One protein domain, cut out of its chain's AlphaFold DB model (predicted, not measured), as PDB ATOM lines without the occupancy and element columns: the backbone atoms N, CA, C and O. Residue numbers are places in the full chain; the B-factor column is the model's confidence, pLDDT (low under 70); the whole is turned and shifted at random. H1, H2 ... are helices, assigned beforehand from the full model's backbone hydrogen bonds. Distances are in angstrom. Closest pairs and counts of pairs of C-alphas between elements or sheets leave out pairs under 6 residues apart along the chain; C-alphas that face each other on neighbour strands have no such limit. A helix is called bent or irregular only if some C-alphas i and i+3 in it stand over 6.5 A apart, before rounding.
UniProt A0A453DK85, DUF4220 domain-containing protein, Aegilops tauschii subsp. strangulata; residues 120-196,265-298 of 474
ATOM      1  N   VAL A 120       5.537  18.158  25.550       52.88
ATOM      2  CA  VAL A 120       6.044  17.000  26.310       52.88
ATOM      3  C   VAL A 120       6.492  17.404  27.718       52.88
ATOM      4  O   VAL A 120       6.162  16.722  28.685       52.88
ATOM      5  N   SER A 121       7.201  18.528  27.865       58.06
ATOM      6  CA  SER A 121       7.636  19.014  29.183       58.06
ATOM      7  C   SER A 121       6.458  19.494  30.032       58.06
ATOM      8  O   SER A 121       6.388  19.174  31.216       58.06
ATOM      9  N   GLN A 122       5.489  20.183  29.421       61.53
ATOM     10  CA  GLN A 122       4.277  20.640  30.102       61.53
ATOM     11  C   GLN A 122       3.371  19.476  30.537       61.53
ATOM     12  O   GLN A 122       2.805  19.508  31.628       61.53
ATOM     13  N   TRP A 123       3.285  18.417  29.725       56.12
ATOM     14  CA  TRP A 123       2.559  17.193  30.070       56.12
ATOM     15  C   TRP A 123       3.173  16.468  31.271       56.12
ATOM     16  O   TRP A 123       2.445  16.047  32.164       56.12
ATOM     17  N   ASN A 124       4.503  16.373  31.353       59.09
ATOM     18  CA  ASN A 124       5.168  15.738  32.496       59.09
ATOM     19  C   ASN A 124       4.909  16.486  33.816       59.09
ATOM     20  O   ASN A 124       4.708  15.852  34.851       59.09
ATOM     21  N   ILE A 125       4.850  17.820  33.775       64.12
ATOM     22  CA  ILE A 125       4.484  18.651  34.934       64.12
ATOM     23  C   ILE A 125       3.018  18.415  35.322       64.12
ATOM     24  O   ILE A 125       2.709  18.240  36.498       64.12
ATOM     25  N   PHE A 126       2.119  18.330  34.339       62.97
ATOM     26  CA  PHE A 126       0.708  18.022  34.577       62.97
ATOM     27  C   PHE A 126       0.503  16.627  35.195       62.97
ATOM     28  O   PHE A 126      -0.261  16.473  36.147       62.97
ATOM     29  N   VAL A 127       1.231  15.611  34.716       59.41
ATOM     30  CA  VAL A 127       1.224  14.259  35.305       59.41
ATOM     31  C   VAL A 127       1.704  14.296  36.758       59.41
ATOM     32  O   VAL A 127       1.127  13.621  37.608       59.41
ATOM     33  N   GLN A 128       2.705  15.125  37.071       61.66
ATOM     34  CA  GLN A 128       3.188  15.312  38.439       61.66
ATOM     35  C   GLN A 128       2.134  15.967  39.348       61.66
ATOM     36  O   GLN A 128       1.956  15.531  40.485       61.66
ATOM     37  N   TRP A 129       1.381  16.951  38.849       64.44
ATOM     38  CA  TRP A 129       0.262  17.567  39.579       64.44
ATOM     39  C   TRP A 129      -0.863  16.568  39.895       64.44
ATOM     40  O   TRP A 129      -1.570  16.717  40.893       64.44
ATOM     41  N   GLY A 130      -1.023  15.526  39.078       60.75
ATOM     42  CA  GLY A 130      -2.082  14.524  39.208       60.75
ATOM     43  C   GLY A 130      -1.898  13.480  40.317       60.75
ATOM     44  O   GLY A 130      -2.871  12.814  40.650       60.75
ATOM     45  N   GLN A 131      -0.705  13.318  40.906       62.06
ATOM     46  CA  GLN A 131      -0.425  12.165  41.785       62.06
ATOM     47  C   GLN A 131      -0.857  12.313  43.259       62.06
ATOM     48  O   GLN A 131      -0.926  11.310  43.964       62.06
ATOM     49  N   GLY A 132      -1.147  13.526  43.745       65.62
ATOM     50  CA  GLY A 132      -1.572  13.771  45.138       65.62
ATOM     51  C   GLY A 132      -3.084  13.965  45.320       65.62
ATOM     52  O   GLY A 132      -3.778  14.307  44.368       65.62
ATOM     53  N   GLU A 133      -3.592  13.840  46.547       71.75
ATOM     54  CA  GLU A 133      -5.005  14.116  46.880       71.75
ATOM     55  C   GLU A 133      -5.316  15.627  46.874       71.75
ATOM     56  O   GLU A 133      -6.340  16.056  46.349       71.75
ATOM     57  N   LYS A 134      -4.373  16.458  47.344       81.69
ATOM     58  CA  LYS A 134      -4.435  17.930  47.318       81.69
ATOM     59  C   LYS A 134      -3.104  18.507  46.818       81.69
ATOM     60  O   LYS A 134      -2.053  17.954  47.132       81.69
ATOM     61  N   LEU A 135      -3.141  19.576  46.019       82.62
ATOM     62  CA  LEU A 135      -1.937  20.283  45.559       82.62
ATOM     63  C   LEU A 135      -1.381  21.193  46.656       82.62
ATOM     64  O   LEU A 135      -2.136  21.832  47.395       82.62
ATOM     65  N   ASP A 136      -0.053  21.279  46.715       87.31
ATOM     66  CA  ASP A 136       0.665  22.214  47.584       87.31
ATOM     67  C   ASP A 136       0.344  23.669  47.171       87.31
ATOM     68  O   ASP A 136       0.271  23.958  45.975       87.31
ATOM     69  N   PRO A 137       0.179  24.632  48.098       86.25
ATOM     70  CA  PRO A 137      -0.121  26.022  47.745       86.25
ATOM     71  C   PRO A 137       0.857  26.676  46.758       86.25
ATOM     72  O   PRO A 137       0.446  27.536  45.985       86.25
ATOM     73  N   GLU A 138       2.140  26.295  46.751       87.00
ATOM     74  CA  GLU A 138       3.092  26.797  45.744       87.00
ATOM     75  C   GLU A 138       2.851  26.170  44.353       87.00
ATOM     76  O   GLU A 138       3.131  26.811  43.343       87.00
ATOM     77  N   GLU A 139       2.286  24.960  44.274       86.00
ATOM     78  CA  GLU A 139       1.864  24.329  43.011       86.00
ATOM     79  C   GLU A 139       0.586  24.981  42.473       86.00
ATOM     80  O   GLU A 139       0.512  25.291  41.284       86.00
ATOM     81  N   VAL A 140      -0.379  25.280  43.350       88.38
ATOM     82  CA  VAL A 140      -1.573  26.071  42.995       88.38
ATOM     83  C   VAL A 140      -1.166  27.454  42.484       88.38
ATOM     84  O   VAL A 140      -1.679  27.915  41.469       88.38
ATOM     85  N   LEU A 141      -0.185  28.090  43.129       89.38
ATOM     86  CA  LEU A 141       0.353  29.383  42.707       89.38
ATOM     87  C   LEU A 141       1.060  29.311  41.345       89.38
ATOM     88  O   LEU A 141       0.945  30.240  40.543       89.38
ATOM     89  N   GLN A 142       1.782  28.225  41.064       86.19
ATOM     90  CA  GLN A 142       2.374  28.006  39.745       86.19
ATOM     91  C   GLN A 142       1.282  27.834  38.678       86.19
ATOM     92  O   GLN A 142       1.346  28.483  37.633       86.19
ATOM     93  N   GLY A 143       0.232  27.060  38.973       85.19
ATOM     94  CA  GLY A 143      -0.952  26.961  38.119       85.19
ATOM     95  C   GLY A 143      -1.640  28.310  37.900       85.19
ATOM     96  O   GLY A 143      -2.027  28.629  36.776       85.19
ATOM     97  N   ALA A 144      -1.714  29.152  38.934       89.38
ATOM     98  CA  ALA A 144      -2.249  30.507  38.830       89.38
ATOM     99  C   ALA A 144      -1.431  31.370  37.859       89.38
ATOM    100  O   ALA A 144      -2.020  32.094  37.060       89.38
ATOM    101  N   HIS A 145      -0.098  31.261  37.869       85.94
ATOM    102  CA  HIS A 145       0.770  31.930  36.893       85.94
ATOM    103  C   HIS A 145       0.556  31.413  35.462       85.94
ATOM    104  O   HIS A 145       0.478  32.217  34.530       85.94
ATOM    105  N   ASP A 146       0.432  30.098  35.279       83.00
ATOM    106  CA  ASP A 146       0.257  29.485  33.956       83.00
ATOM    107  C   ASP A 146      -1.118  29.810  33.335       83.00
ATOM    108  O   ASP A 146      -1.249  29.966  32.115       83.00
ATOM    109  N   LEU A 147      -2.138  29.968  34.181       87.50
ATOM    110  CA  LEU A 147      -3.510  30.313  33.804       87.50
ATOM    111  C   LEU A 147      -3.807  31.822  33.871       87.50
ATOM    112  O   LEU A 147      -4.882  32.249  33.452       87.50
ATOM    113  N   LEU A 148      -2.859  32.649  34.328       87.38
ATOM    114  CA  LEU A 148      -3.022  34.103  34.441       87.38
ATOM    115  C   LEU A 148      -3.502  34.787  33.144       87.38
ATOM    116  O   LEU A 148      -4.332  35.688  33.254       87.38
ATOM    117  N   PRO A 149      -3.068  34.390  31.924       85.75
ATOM    118  CA  PRO A 149      -3.572  34.996  30.689       85.75
ATOM    119  C   PRO A 149      -5.092  34.913  30.519       85.75
ATOM    120  O   PRO A 149      -5.673  35.835  29.958       85.75
ATOM    121  N   ILE A 150      -5.738  33.856  31.032       85.56
ATOM    122  CA  ILE A 150      -7.203  33.714  31.001       85.56
ATOM    123  C   ILE A 150      -7.839  34.788  31.881       85.56
ATOM    124  O   ILE A 150      -8.744  35.491  31.445       85.56
ATOM    125  N   CYS A 151      -7.310  34.965  33.094       87.38
ATOM    126  CA  CYS A 151      -7.770  36.004  34.007       87.38
ATOM    127  C   CYS A 151      -7.564  37.401  33.391       87.38
ATOM    128  O   CYS A 151      -8.490  38.203  33.371       87.38
ATOM    129  N   VAL A 152      -6.394  37.681  32.795       84.88
ATOM    130  CA  VAL A 152      -6.132  38.961  32.100       84.88
ATOM    131  C   VAL A 152      -7.136  39.192  30.976       84.88
ATOM    132  O   VAL A 152      -7.680  40.287  30.877       84.88
ATOM    133  N   ALA A 153      -7.411  38.173  30.160       83.62
ATOM    134  CA  ALA A 153      -8.364  38.266  29.062       83.62
ATOM    135  C   ALA A 153      -9.781  38.612  29.533       83.62
ATOM    136  O   ALA A 153     -10.410  39.486  28.941       83.62
ATOM    137  N   GLN A 154     -10.243  37.999  30.625       83.44
ATOM    138  CA  GLN A 154     -11.546  38.304  31.222       83.44
ATOM    139  C   GLN A 154     -11.634  39.755  31.715       83.44
ATOM    140  O   GLN A 154     -12.649  40.411  31.505       83.44
ATOM    141  N   PHE A 155     -10.565  40.290  32.313       82.00
ATOM    142  CA  PHE A 155     -10.533  41.680  32.792       82.00
ATOM    143  C   PHE A 155     -10.594  42.726  31.670       82.00
ATOM    144  O   PHE A 155     -11.060  43.839  31.906       82.00
ATOM    145  N   VAL A 156     -10.109  42.400  30.467       81.50
ATOM    146  CA  VAL A 156     -10.117  43.320  29.313       81.50
ATOM    147  C   VAL A 156     -11.182  42.995  28.271       81.50
ATOM    148  O   VAL A 156     -11.140  43.548  27.174       81.50
ATOM    149  N   ASP A 157     -12.102  42.089  28.598       78.69
ATOM    150  CA  ASP A 157     -13.136  41.593  27.690       78.69
ATOM    151  C   ASP A 157     -12.582  41.092  26.337       78.69
ATOM    152  O   ASP A 157     -13.095  41.375  25.252       78.69
ATOM    153  N   TYR A 158     -11.461  40.371  26.388       78.56
ATOM    154  CA  TYR A 158     -10.810  39.805  25.212       78.56
ATOM    155  C   TYR A 158     -11.213  38.340  25.040       78.56
ATOM    156  O   TYR A 158     -10.985  37.516  25.926       78.56
ATOM    157  N   LYS A 159     -11.737  37.982  23.859       74.00
ATOM    158  CA  LYS A 159     -12.077  36.591  23.518       74.00
ATOM    159  C   LYS A 159     -10.804  35.731  23.438       74.00
ATOM    160  O   LYS A 159     -10.108  35.703  22.418       74.00
ATOM    161  N   PHE A 160     -10.495  35.029  24.528       73.62
ATOM    162  CA  PHE A 160      -9.327  34.159  24.665       73.62
ATOM    163  C   PHE A 160      -9.736  32.686  24.631       73.62
ATOM    164  O   PHE A 160     -10.506  32.227  25.469       73.62
ATOM    165  N   TRP A 161      -9.184  31.929  23.682       73.38
ATOM    166  CA  TRP A 161      -9.406  30.487  23.590       73.38
ATOM    167  C   TRP A 161      -8.299  29.755  24.353       73.38
ATOM    168  O   TRP A 161      -7.136  29.863  23.951       73.38
ATOM    169  N   PRO A 162      -8.621  29.027  25.438       74.19
ATOM    170  CA  PRO A 162      -7.612  28.333  26.223       74.19
ATOM    171  C   PRO A 162      -6.927  27.243  25.394       74.19
ATOM    172  O   PRO A 162      -7.538  26.556  24.573       74.19
ATOM    173  N   SER A 163      -5.627  27.074  25.617       75.50
ATOM    174  CA  SER A 163      -4.888  25.941  25.055       75.50
ATOM    175  C   SER A 163      -5.317  24.624  25.716       75.50
ATOM    176  O   SER A 163      -5.790  24.618  26.850       75.50
ATOM    177  N   ALA A 164      -5.074  23.485  25.054       75.12
ATOM    178  CA  ALA A 164      -5.394  22.163  25.609       75.12
ATOM    179  C   ALA A 164      -4.780  21.930  27.006       75.12
ATOM    180  O   ALA A 164      -5.411  21.339  27.876       75.12
ATOM    181  N   PHE A 165      -3.569  22.448  27.243       78.81
ATOM    182  CA  PHE A 165      -2.938  22.411  28.562       78.81
ATOM    183  C   PHE A 165      -3.737  23.204  29.603       78.81
ATOM    184  O   PHE A 165      -3.977  22.709  30.699       78.81
ATOM    185  N   GLN A 166      -4.159  24.424  29.261       81.06
ATOM    186  CA  GLN A 166      -4.896  25.283  30.183       81.06
ATOM    187  C   GLN A 166      -6.272  24.702  30.521       81.06
ATOM    188  O   GLN A 166      -6.648  24.703  31.689       81.06
ATOM    189  N   SER A 167      -6.983  24.144  29.538       81.00
ATOM    190  CA  SER A 167      -8.261  23.463  29.776       81.00
ATOM    191  C   SER A 167      -8.100  22.272  30.725       81.00
ATOM    192  O   SER A 167      -8.825  22.173  31.713       81.00
ATOM    193  N   ASN A 168      -7.092  21.423  30.495       81.69
ATOM    194  CA  ASN A 168      -6.806  20.285  31.373       81.69
ATOM    195  C   ASN A 168      -6.409  20.731  32.788       81.69
ATOM    196  O   ASN A 168      -6.791  20.096  33.769       81.69
ATOM    197  N   ALA A 169      -5.645  21.822  32.913       83.06
ATOM    198  CA  ALA A 169      -5.269  22.387  34.205       83.06
ATOM    199  C   ALA A 169      -6.498  22.869  34.988       83.06
ATOM    200  O   ALA A 169      -6.634  22.526  36.160       83.06
ATOM    201  N   VAL A 170      -7.417  23.598  34.345       85.31
ATOM    202  CA  VAL A 170      -8.677  24.034  34.972       85.31
ATOM    203  C   VAL A 170      -9.498  22.832  35.450       85.31
ATOM    204  O   VAL A 170      -9.944  22.815  36.596       85.31
ATOM    205  N   GLU A 171      -9.636  21.794  34.621       84.31
ATOM    206  CA  GLU A 171     -10.353  20.569  35.000       84.31
ATOM    207  C   GLU A 171      -9.694  19.854  36.193       84.31
ATOM    208  O   GLU A 171     -10.381  19.362  37.092       84.31
ATOM    209  N   LEU A 172      -8.360  19.829  36.246       85.75
ATOM    210  CA  LEU A 172      -7.616  19.242  37.358       85.75
ATOM    211  C   LEU A 172      -7.861  19.999  38.670       85.75
ATOM    212  O   LEU A 172      -8.156  19.368  39.686       85.75
ATOM    213  N   PHE A 173      -7.759  21.332  38.663       87.19
ATOM    214  CA  PHE A 173      -8.013  22.148  39.857       87.19
ATOM    215  C   PHE A 173      -9.456  22.014  40.347       87.19
ATOM    216  O   PHE A 173      -9.688  21.986  41.559       87.19
ATOM    217  N   HIS A 174     -10.409  21.869  39.422       85.44
ATOM    218  CA  HIS A 174     -11.801  21.565  39.744       85.44
ATOM    219  C   HIS A 174     -11.947  20.201  40.424       85.44
ATOM    220  O   HIS A 174     -12.481  20.125  41.528       85.44
ATOM    221  N   LYS A 175     -11.395  19.132  39.831       85.81
ATOM    222  CA  LYS A 175     -11.420  17.770  40.403       85.81
ATOM    223  C   LYS A 175     -10.797  17.692  41.797       85.81
ATOM    224  O   LYS A 175     -11.242  16.901  42.620       85.81
ATOM    225  N   LYS A 176      -9.785  18.519  42.068       85.44
ATOM    226  CA  LYS A 176      -9.111  18.613  43.374       85.44
ATOM    227  C   LYS A 176      -9.832  19.514  44.385       85.44
ATOM    228  O   LYS A 176      -9.361  19.643  45.511       85.44
ATOM    229  N   GLY A 177     -10.915  20.193  43.995       85.19
ATOM    230  CA  GLY A 177     -11.623  21.150  44.853       85.19
ATOM    231  C   GLY A 177     -10.821  22.418  45.182       85.19
ATOM    232  O   GLY A 177     -11.102  23.080  46.176       85.19
ATOM    233  N   GLN A 178      -9.813  22.770  44.374       88.38
ATOM    234  CA  GLN A 178      -8.907  23.909  44.615       88.38
ATOM    235  C   GLN A 178      -9.126  25.078  43.647       88.38
ATOM    236  O   GLN A 178      -8.302  25.988  43.569       88.38
ATOM    237  N   MET A 179     -10.254  25.092  42.933       88.12
ATOM    238  CA  MET A 179     -10.584  26.153  41.981       88.12
ATOM    239  C   MET A 179     -10.676  27.537  42.648       88.12
ATOM    240  O   MET A 179     -10.166  28.510  42.103       88.12
ATOM    241  N   PHE A 180     -11.242  27.640  43.856       87.19
ATOM    242  CA  PHE A 180     -11.249  28.908  44.600       87.19
ATOM    243  C   PHE A 180      -9.854  29.367  44.997       87.19
ATOM    244  O   PHE A 180      -9.533  30.534  44.817       87.19
ATOM    245  N   GLU A 181      -9.018  28.458  45.509       89.06
ATOM    246  CA  GLU A 181      -7.637  28.792  45.877       89.06
ATOM    247  C   GLU A 181      -6.862  29.297  44.649       89.06
ATOM    248  O   GLU A 181      -6.126  30.279  44.738       89.06
ATOM    249  N   LEU A 182      -7.080  28.672  43.487       90.75
ATOM    250  CA  LEU A 182      -6.520  29.104  42.211       90.75
ATOM    251  C   LEU A 182      -6.989  30.516  41.833       90.75
ATOM    252  O   LEU A 182      -6.151  31.374  41.554       90.75
ATOM    253  N   VAL A 183      -8.302  30.770  41.839       89.94
ATOM    254  CA  VAL A 183      -8.877  32.076  41.472       89.94
ATOM    255  C   VAL A 183      -8.442  33.169  42.454       89.94
ATOM    256  O   VAL A 183      -8.066  34.257  42.022       89.94
ATOM    257  N   GLU A 184      -8.402  32.890  43.761       90.38
ATOM    258  CA  GLU A 184      -7.888  33.816  44.780       90.38
ATOM    259  C   GLU A 184      -6.433  34.219  44.474       90.38
ATOM    260  O   GLU A 184      -6.095  35.408  44.465       90.38
ATOM    261  N   MET A 185      -5.574  33.247  44.148       90.75
ATOM    262  CA  MET A 185      -4.184  33.522  43.776       90.75
ATOM    263  C   MET A 185      -4.075  34.267  42.440       90.75
ATOM    264  O   MET A 185      -3.256  35.180  42.330       90.75
ATOM    265  N   GLN A 186      -4.901  33.941  41.442       91.38
ATOM    266  CA  GLN A 186      -4.947  34.663  40.165       91.38
ATOM    267  C   GLN A 186      -5.358  36.123  40.346       91.38
ATOM    268  O   GLN A 186      -4.718  37.002  39.777       91.38
ATOM    269  N   LEU A 187      -6.363  36.400  41.177       90.12
ATOM    270  CA  LEU A 187      -6.785  37.763  41.496       90.12
ATOM    271  C   LEU A 187      -5.695  38.526  42.259       90.12
ATOM    272  O   LEU A 187      -5.466  39.703  41.986       90.12
ATOM    273  N   SER A 188      -4.951  37.864  43.152       89.62
ATOM    274  CA  SER A 188      -3.771  38.466  43.791       89.62
ATOM    275  C   SER A 188      -2.665  38.797  42.777       89.62
ATOM    276  O   SER A 188      -2.041  39.856  42.858       89.62
ATOM    277  N   LEU A 189      -2.427  37.926  41.794       88.19
ATOM    278  CA  LEU A 189      -1.482  38.190  40.703       88.19
ATOM    279  C   LEU A 189      -1.982  39.294  39.762       88.19
ATOM    280  O   LEU A 189      -1.178  40.085  39.271       88.19
ATOM    281  N   MET A 190      -3.293  39.380  39.537       86.75
ATOM    282  CA  MET A 190      -3.909  40.464  38.779       86.75
ATOM    283  C   MET A 190      -3.723  41.802  39.489       86.75
ATOM    284  O   MET A 190      -3.363  42.791  38.861       86.75
ATOM    285  N   TYR A 191      -3.901  41.831  40.811       85.94
ATOM    286  CA  TYR A 191      -3.629  43.020  41.610       85.94
ATOM    287  C   TYR A 191      -2.175  43.482  41.448       85.94
ATOM    288  O   TYR A 191      -1.922  44.655  41.175       85.94
ATOM    289  N   ASP A 192      -1.220  42.552  41.534       83.38
ATOM    290  CA  ASP A 192       0.188  42.843  41.260       83.38
ATOM    291  C   ASP A 192       0.397  43.412  39.853       83.38
ATOM    292  O   ASP A 192       1.177  44.348  39.674       83.38
ATOM    293  N   PHE A 193      -0.282  42.847  38.858       80.44
ATOM    294  CA  PHE A 193      -0.170  43.273  37.470       80.44
ATOM    295  C   PHE A 193      -0.722  44.692  37.249       80.44
ATOM    296  O   PHE A 193      -0.094  45.489  36.552       80.44
ATOM    297  N   LEU A 194      -1.867  45.018  37.854       79.88
ATOM    298  CA  LEU A 194      -2.571  46.286  37.650       79.88
ATOM    299  C   LEU A 194      -1.991  47.438  38.482       79.88
ATOM    300  O   LEU A 194      -1.813  48.545  37.969       79.88
ATOM    301  N   TYR A 195      -1.689  47.180  39.755       77.06
ATOM    302  CA  TYR A 195      -1.425  48.226  40.751       77.06
ATOM    303  C   TYR A 195       0.035  48.324  41.186       77.06
ATOM    304  O   TYR A 195       0.409  49.279  41.875       77.06
ATOM    305  N   THR A 196       0.880  47.362  40.810       77.94
ATOM    306  CA  THR A 196       2.278  47.322  41.248       77.94
ATOM    307  C   THR A 196       3.239  47.339  40.064       77.94
ATOM    308  O   THR A 196       2.862  47.168  38.905       77.94
ATOM    309  N   THR A 265       9.476  35.633  40.322       79.88
ATOM    310  CA  THR A 265      10.831  35.091  40.131       79.88
ATOM    311  C   THR A 265      10.804  33.574  40.016       79.88
ATOM    312  O   THR A 265      11.510  33.028  39.172       79.88
ATOM    313  N   CYS A 266       9.955  32.886  40.791       78.25
ATOM    314  CA  CYS A 266       9.735  31.448  40.621       78.25
ATOM    315  C   CYS A 266       9.201  31.144  39.220       78.25
ATOM    316  O   CYS A 266       9.798  30.334  38.513       78.25
ATOM    317  N   ALA A 267       8.168  31.866  38.776       77.44
ATOM    318  CA  ALA A 267       7.601  31.695  37.441       77.44
ATOM    319  C   ALA A 267       8.641  31.942  36.329       77.44
ATOM    320  O   ALA A 267       8.720  31.176  35.367       77.44
ATOM    321  N   LEU A 268       9.495  32.963  36.474       77.81
ATOM    322  CA  LEU A 268      10.568  33.256  35.520       77.81
ATOM    323  C   LEU A 268      11.654  32.169  35.501       77.81
ATOM    324  O   LEU A 268      12.106  31.776  34.427       77.81
ATOM    325  N   LEU A 269      12.088  31.692  36.672       79.75
ATOM    326  CA  LEU A 269      13.075  30.614  36.792       79.75
ATOM    327  C   LEU A 269      12.542  29.308  36.197       79.75
ATOM    328  O   LEU A 269      13.282  28.605  35.509       79.75
ATOM    329  N   HIS A 270      11.261  29.021  36.425       75.56
ATOM    330  CA  HIS A 270      10.567  27.877  35.852       75.56
ATOM    331  C   HIS A 270      10.508  27.974  34.321       75.56
ATOM    332  O   HIS A 270      10.944  27.060  33.627       75.56
ATOM    333  N   ALA A 271      10.080  29.121  33.782       71.50
ATOM    334  CA  ALA A 271       9.992  29.355  32.339       71.50
ATOM    335  C   ALA A 271      11.349  29.291  31.608       71.50
ATOM    336  O   ALA A 271      11.381  29.134  30.389       71.50
ATOM    337  N   ARG A 272      12.461  29.439  32.338       73.50
ATOM    338  CA  ARG A 272      13.839  29.344  31.828       73.50
ATOM    339  C   ARG A 272      14.485  27.977  32.026       73.50
ATOM    340  O   ARG A 272      15.663  27.837  31.716       73.50
ATOM    341  N   GLU A 273      13.752  27.010  32.576       76.38
ATOM    342  CA  GLU A 273      14.250  25.657  32.861       76.38
ATOM    343  C   GLU A 273      15.429  25.649  33.858       76.38
ATOM    344  O   GLU A 273      16.247  24.730  33.912       76.38
ATOM    345  N   TRP A 274      15.522  26.670  34.721       79.69
ATOM    346  CA  TRP A 274      16.546  26.763  35.769       79.69
ATOM    347  C   TRP A 274      16.137  25.960  37.009       79.69
ATOM    348  O   TRP A 274      16.035  26.486  38.121       79.69
ATOM    349  N   HIS A 275      15.919  24.656  36.819       79.81
ATOM    350  CA  HIS A 275      15.297  23.767  37.804       79.81
ATOM    351  C   HIS A 275      15.994  23.768  39.172       79.81
ATOM    352  O   HIS A 275      15.325  23.753  40.202       79.81
ATOM    353  N   ARG A 276      17.334  23.846  39.219       84.06
ATOM    354  CA  ARG A 276      18.079  23.869  40.493       84.06
ATOM    355  C   ARG A 276      17.756  25.106  41.332       84.06
ATOM    356  O   ARG A 276      17.432  24.975  42.506       84.06
ATOM    357  N   LEU A 277      17.826  26.293  40.727       83.62
ATOM    358  CA  LEU A 277      17.542  27.552  41.420       83.62
ATOM    359  C   LEU A 277      16.060  27.663  41.771       83.62
ATOM    360  O   LEU A 277      15.734  28.034  42.894       83.62
ATOM    361  N   HIS A 278      15.179  27.263  40.852       83.94
ATOM    362  CA  HIS A 278      13.744  27.183  41.100       83.94
ATOM    363  C   HIS A 278      13.434  26.337  42.344       83.94
ATOM    364  O   HIS A 278      12.777  26.810  43.268       83.94
ATOM    365  N   ASN A 279      13.985  25.122  42.424       84.06
ATOM    366  CA  ASN A 279      13.728  24.215  43.542       84.06
ATOM    367  C   ASN A 279      14.269  24.756  44.872       84.06
ATOM    368  O   ASN A 279      13.617  24.588  45.904       84.06
ATOM    369  N   ILE A 280      15.421  25.440  44.871       86.69
ATOM    370  CA  ILE A 280      15.968  26.103  46.068       86.69
ATOM    371  C   ILE A 280      15.034  27.227  46.535       86.69
ATOM    372  O   ILE A 280      14.678  27.290  47.710       86.69
ATOM    373  N   VAL A 281      14.595  28.099  45.625       85.69
ATOM    374  CA  VAL A 281      13.719  29.225  45.975       85.69
ATOM    375  C   VAL A 281      12.361  28.725  46.475       85.69
ATOM    376  O   VAL A 281      11.894  29.169  47.524       85.69
ATOM    377  N   VAL A 282      11.752  27.754  45.789       86.12
ATOM    378  CA  VAL A 282      10.465  27.166  46.193       86.12
ATOM    379  C   VAL A 282      10.575  26.459  47.544       86.12
ATOM    380  O   VAL A 282       9.704  26.630  48.390       86.12
ATOM    381  N   SER A 283      11.657  25.725  47.813       86.25
ATOM    382  CA  SER A 283      11.834  25.067  49.116       86.25
ATOM    383  C   SER A 283      12.002  26.063  50.270       86.25
ATOM    384  O   SER A 283      11.438  25.843  51.344       86.25
ATOM    385  N   VAL A 284      12.684  27.194  50.056       87.31
ATOM    386  CA  VAL A 284      12.726  28.296  51.038       87.31
ATOM    387  C   VAL A 284      11.336  28.909  51.238       87.31
ATOM    388  O   VAL A 284      10.910  29.109  52.376       87.31
ATOM    389  N   ARG A 285      10.592  29.158  50.157       87.56
ATOM    390  CA  ARG A 285       9.233  29.723  50.218       87.56
ATOM    391  C   ARG A 285       8.240  28.810  50.937       87.56
ATOM    392  O   ARG A 285       7.484  29.301  51.776       87.56
ATOM    393  N   ARG A 286       8.313  27.496  50.699       86.88
ATOM    394  CA  ARG A 286       7.536  26.471  51.419       86.88
ATOM    395  C   ARG A 286       7.784  26.528  52.923       86.88
ATOM    396  O   ARG A 286       6.832  26.532  53.696       86.88
ATOM    397  N   ARG A 287       9.047  26.667  53.356       87.69
ATOM    398  CA  ARG A 287       9.391  26.787  54.790       87.69
ATOM    399  C   ARG A 287       8.769  28.012  55.457       87.69
ATOM    400  O   ARG A 287       8.412  27.947  56.627       87.69
ATOM    401  N   VAL A 288       8.639  29.117  54.725       86.12
ATOM    402  CA  VAL A 288       8.054  30.370  55.240       86.12
ATOM    403  C   VAL A 288       6.535  30.439  54.998       86.12
ATOM    404  O   VAL A 288       5.888  31.389  55.443       86.12
ATOM    405  N   LYS A 289       5.947  29.432  54.332       84.75
ATOM    406  CA  LYS A 289       4.541  29.412  53.893       84.75
ATOM    407  C   LYS A 289       4.165  30.676  53.112       84.75
ATOM    408  O   LYS A 289       3.142  31.314  53.360       84.75
ATOM    409  N   ALA A 290       5.047  31.077  52.195       83.69
ATOM    410  CA  ALA A 290       4.959  32.368  51.519       83.69
ATOM    411  C   ALA A 290       3.696  32.505  50.650       83.69
ATOM    412  O   ALA A 290       3.076  33.569  50.674       83.69
ATOM    413  N   ALA A 291       3.303  31.460  49.907       81.44
ATOM    414  CA  ALA A 291       2.052  31.458  49.143       81.44
ATOM    415  C   ALA A 291       0.815  31.613  50.044       81.44
ATOM    416  O   ALA A 291      -0.008  32.491  49.798       81.44
ATOM    417  N   GLU A 292       0.706  30.829  51.121       80.25
ATOM    418  CA  GLU A 292      -0.455  30.879  52.023       80.25
ATOM    419  C   GLU A 292      -0.610  32.244  52.704       80.25
ATOM    420  O   GLU A 292      -1.720  32.756  52.803       80.25
ATOM    421  N   ARG A 293       0.498  32.843  53.158       79.00
ATOM    422  CA  ARG A 293       0.466  34.096  53.927       79.00
ATOM    423  C   ARG A 293       0.219  35.342  53.087       79.00
ATOM    424  O   ARG A 293      -0.410  36.270  53.575       79.00
ATOM    425  N   ASN A 294       0.753  35.388  51.866       76.69
ATOM    426  CA  ASN A 294       0.812  36.633  51.094       76.69
ATOM    427  C   ASN A 294      -0.152  36.675  49.902       76.69
ATOM    428  O   ASN A 294      -0.301  37.736  49.302       76.69
ATOM    429  N   ARG A 295      -0.746  35.540  49.506       82.38
ATOM    430  CA  ARG A 295      -1.579  35.445  48.291       82.38
ATOM    431  C   ARG A 295      -3.028  35.057  48.543       82.38
ATOM    432  O   ARG A 295      -3.814  35.101  47.604       82.38
ATOM    433  N   ARG A 296      -3.385  34.685  49.774       80.44
ATOM    434  CA  ARG A 296      -4.772  34.379  50.129       80.44
ATOM    435  C   ARG A 296      -5.541  35.651  50.441       80.44
ATOM    436  O   ARG A 296      -5.021  36.582  51.058       80.44
ATOM    437  N   TRP A 297      -6.795  35.662  50.020       79.69
ATOM    438  CA  TRP A 297      -7.760  36.653  50.466       79.69
ATOM    439  C   TRP A 297      -8.159  36.366  51.923       79.69
ATOM    440  O   TRP A 297      -8.108  35.225  52.378       79.69
ATOM    441  N   SER A 298      -8.557  37.398  52.673       74.38
ATOM    442  CA  SER A 298      -8.963  37.269  54.081       74.38
ATOM    443  C   SER A 298     -10.250  36.464  54.284       74.38
ATOM    444  O   SER A 298     -10.580  36.131  55.418       74.38
TER     445      SER A 298
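Overview. This is residues 120 to 196 and 265 to 298 of the 474 residues of the protein "DUF4220 domain-containing protein" of Aegilops tauschii subsp. strangulata (UniProt A0A453DK85). A kinked helix, H2, runs through the middle of a rounded, all-helix body, and H4 crosses it closely. H1 and H3 lie loosely side by side along one side of this crossed pair, while the helical hairpin of H5 and H6 lies off another side, near H2 but with few contacts to it; short H7 leads back from H6 to H2. The printed part has 111 residues, with seven named helices, H1 to H7 in chain order, and no named strand. It is compact, with a radius of gyration of the C-alphas of 13.8 A and spans of 38 by 33 by 28 A.

Arrangement. H1, residues 120 to 129, and H3, residues 164 to 175, only just touch, with 3 pairs of C-alphas within 8 A. They run the same way at a shallow tilt of 3 degrees, and their closest C-alphas are those of Phe 126 and Ala 169, 7.4 A apart. H2, residues 137 to 155, is irregular, with C-alphas 146 and 149 7.5 A apart, and has a kink of 54 degrees near residue 147. H2 only just touches H3, with 3 pairs within 8 A, closest at the C-alphas of Leu 147 and Gln 166, 6.4 A. H4, residues 179 to 195, touches H2 with 22 pairs within 8 A, at a steep tilt of 63 degrees; their closest C-alphas, of Ala 144 and Gln 186, are 5.1 A apart. H3 and H4 only just touch, with 3 pairs, and only at the corner by their link. H5, residues 265 to 271, and H6, residues 275 to 288, form a helical hairpin, closest at the C-alphas of Leu 269 and His 278, 5.5 A. H2 is close to but not clearly touching H5, with the C-alphas of Gln 142 and Ala 267 closest at 6.8 A. H7, residues 290 to 295, touches H2 with residues 137 to 141 of H2 alone, closest at the C-alphas of Glu 138 and Ala 291, 5.9 A. In H1, H3, H4, H5, H6 and H7 every O i to N i+4 pair is within hydrogen-bond range; in H2 12 of 15 are.

Along the chain. H1 begins at C-alpha 120, (6.044, 17.000, 26.310). From first to last C-alpha H2 measures 24.0 A, H4 23.9 A, H6 20.0 A and H3 16.6 A. H7 ends at C-alpha 295, (-1.579, 35.445, 48.291).

Size, cuts and confidence. The C-alphas of Lys 159 and Arg 287, the two farthest apart, are 39.2 A apart. Residues 197 to 264 are not printed, and C-alphas 196 and 265 across the cut are 15.0 A apart. Of the links that are printed whole, none is long. The mean pLDDT of the printed part is 80.5, and residues 120 to 132 are under 70.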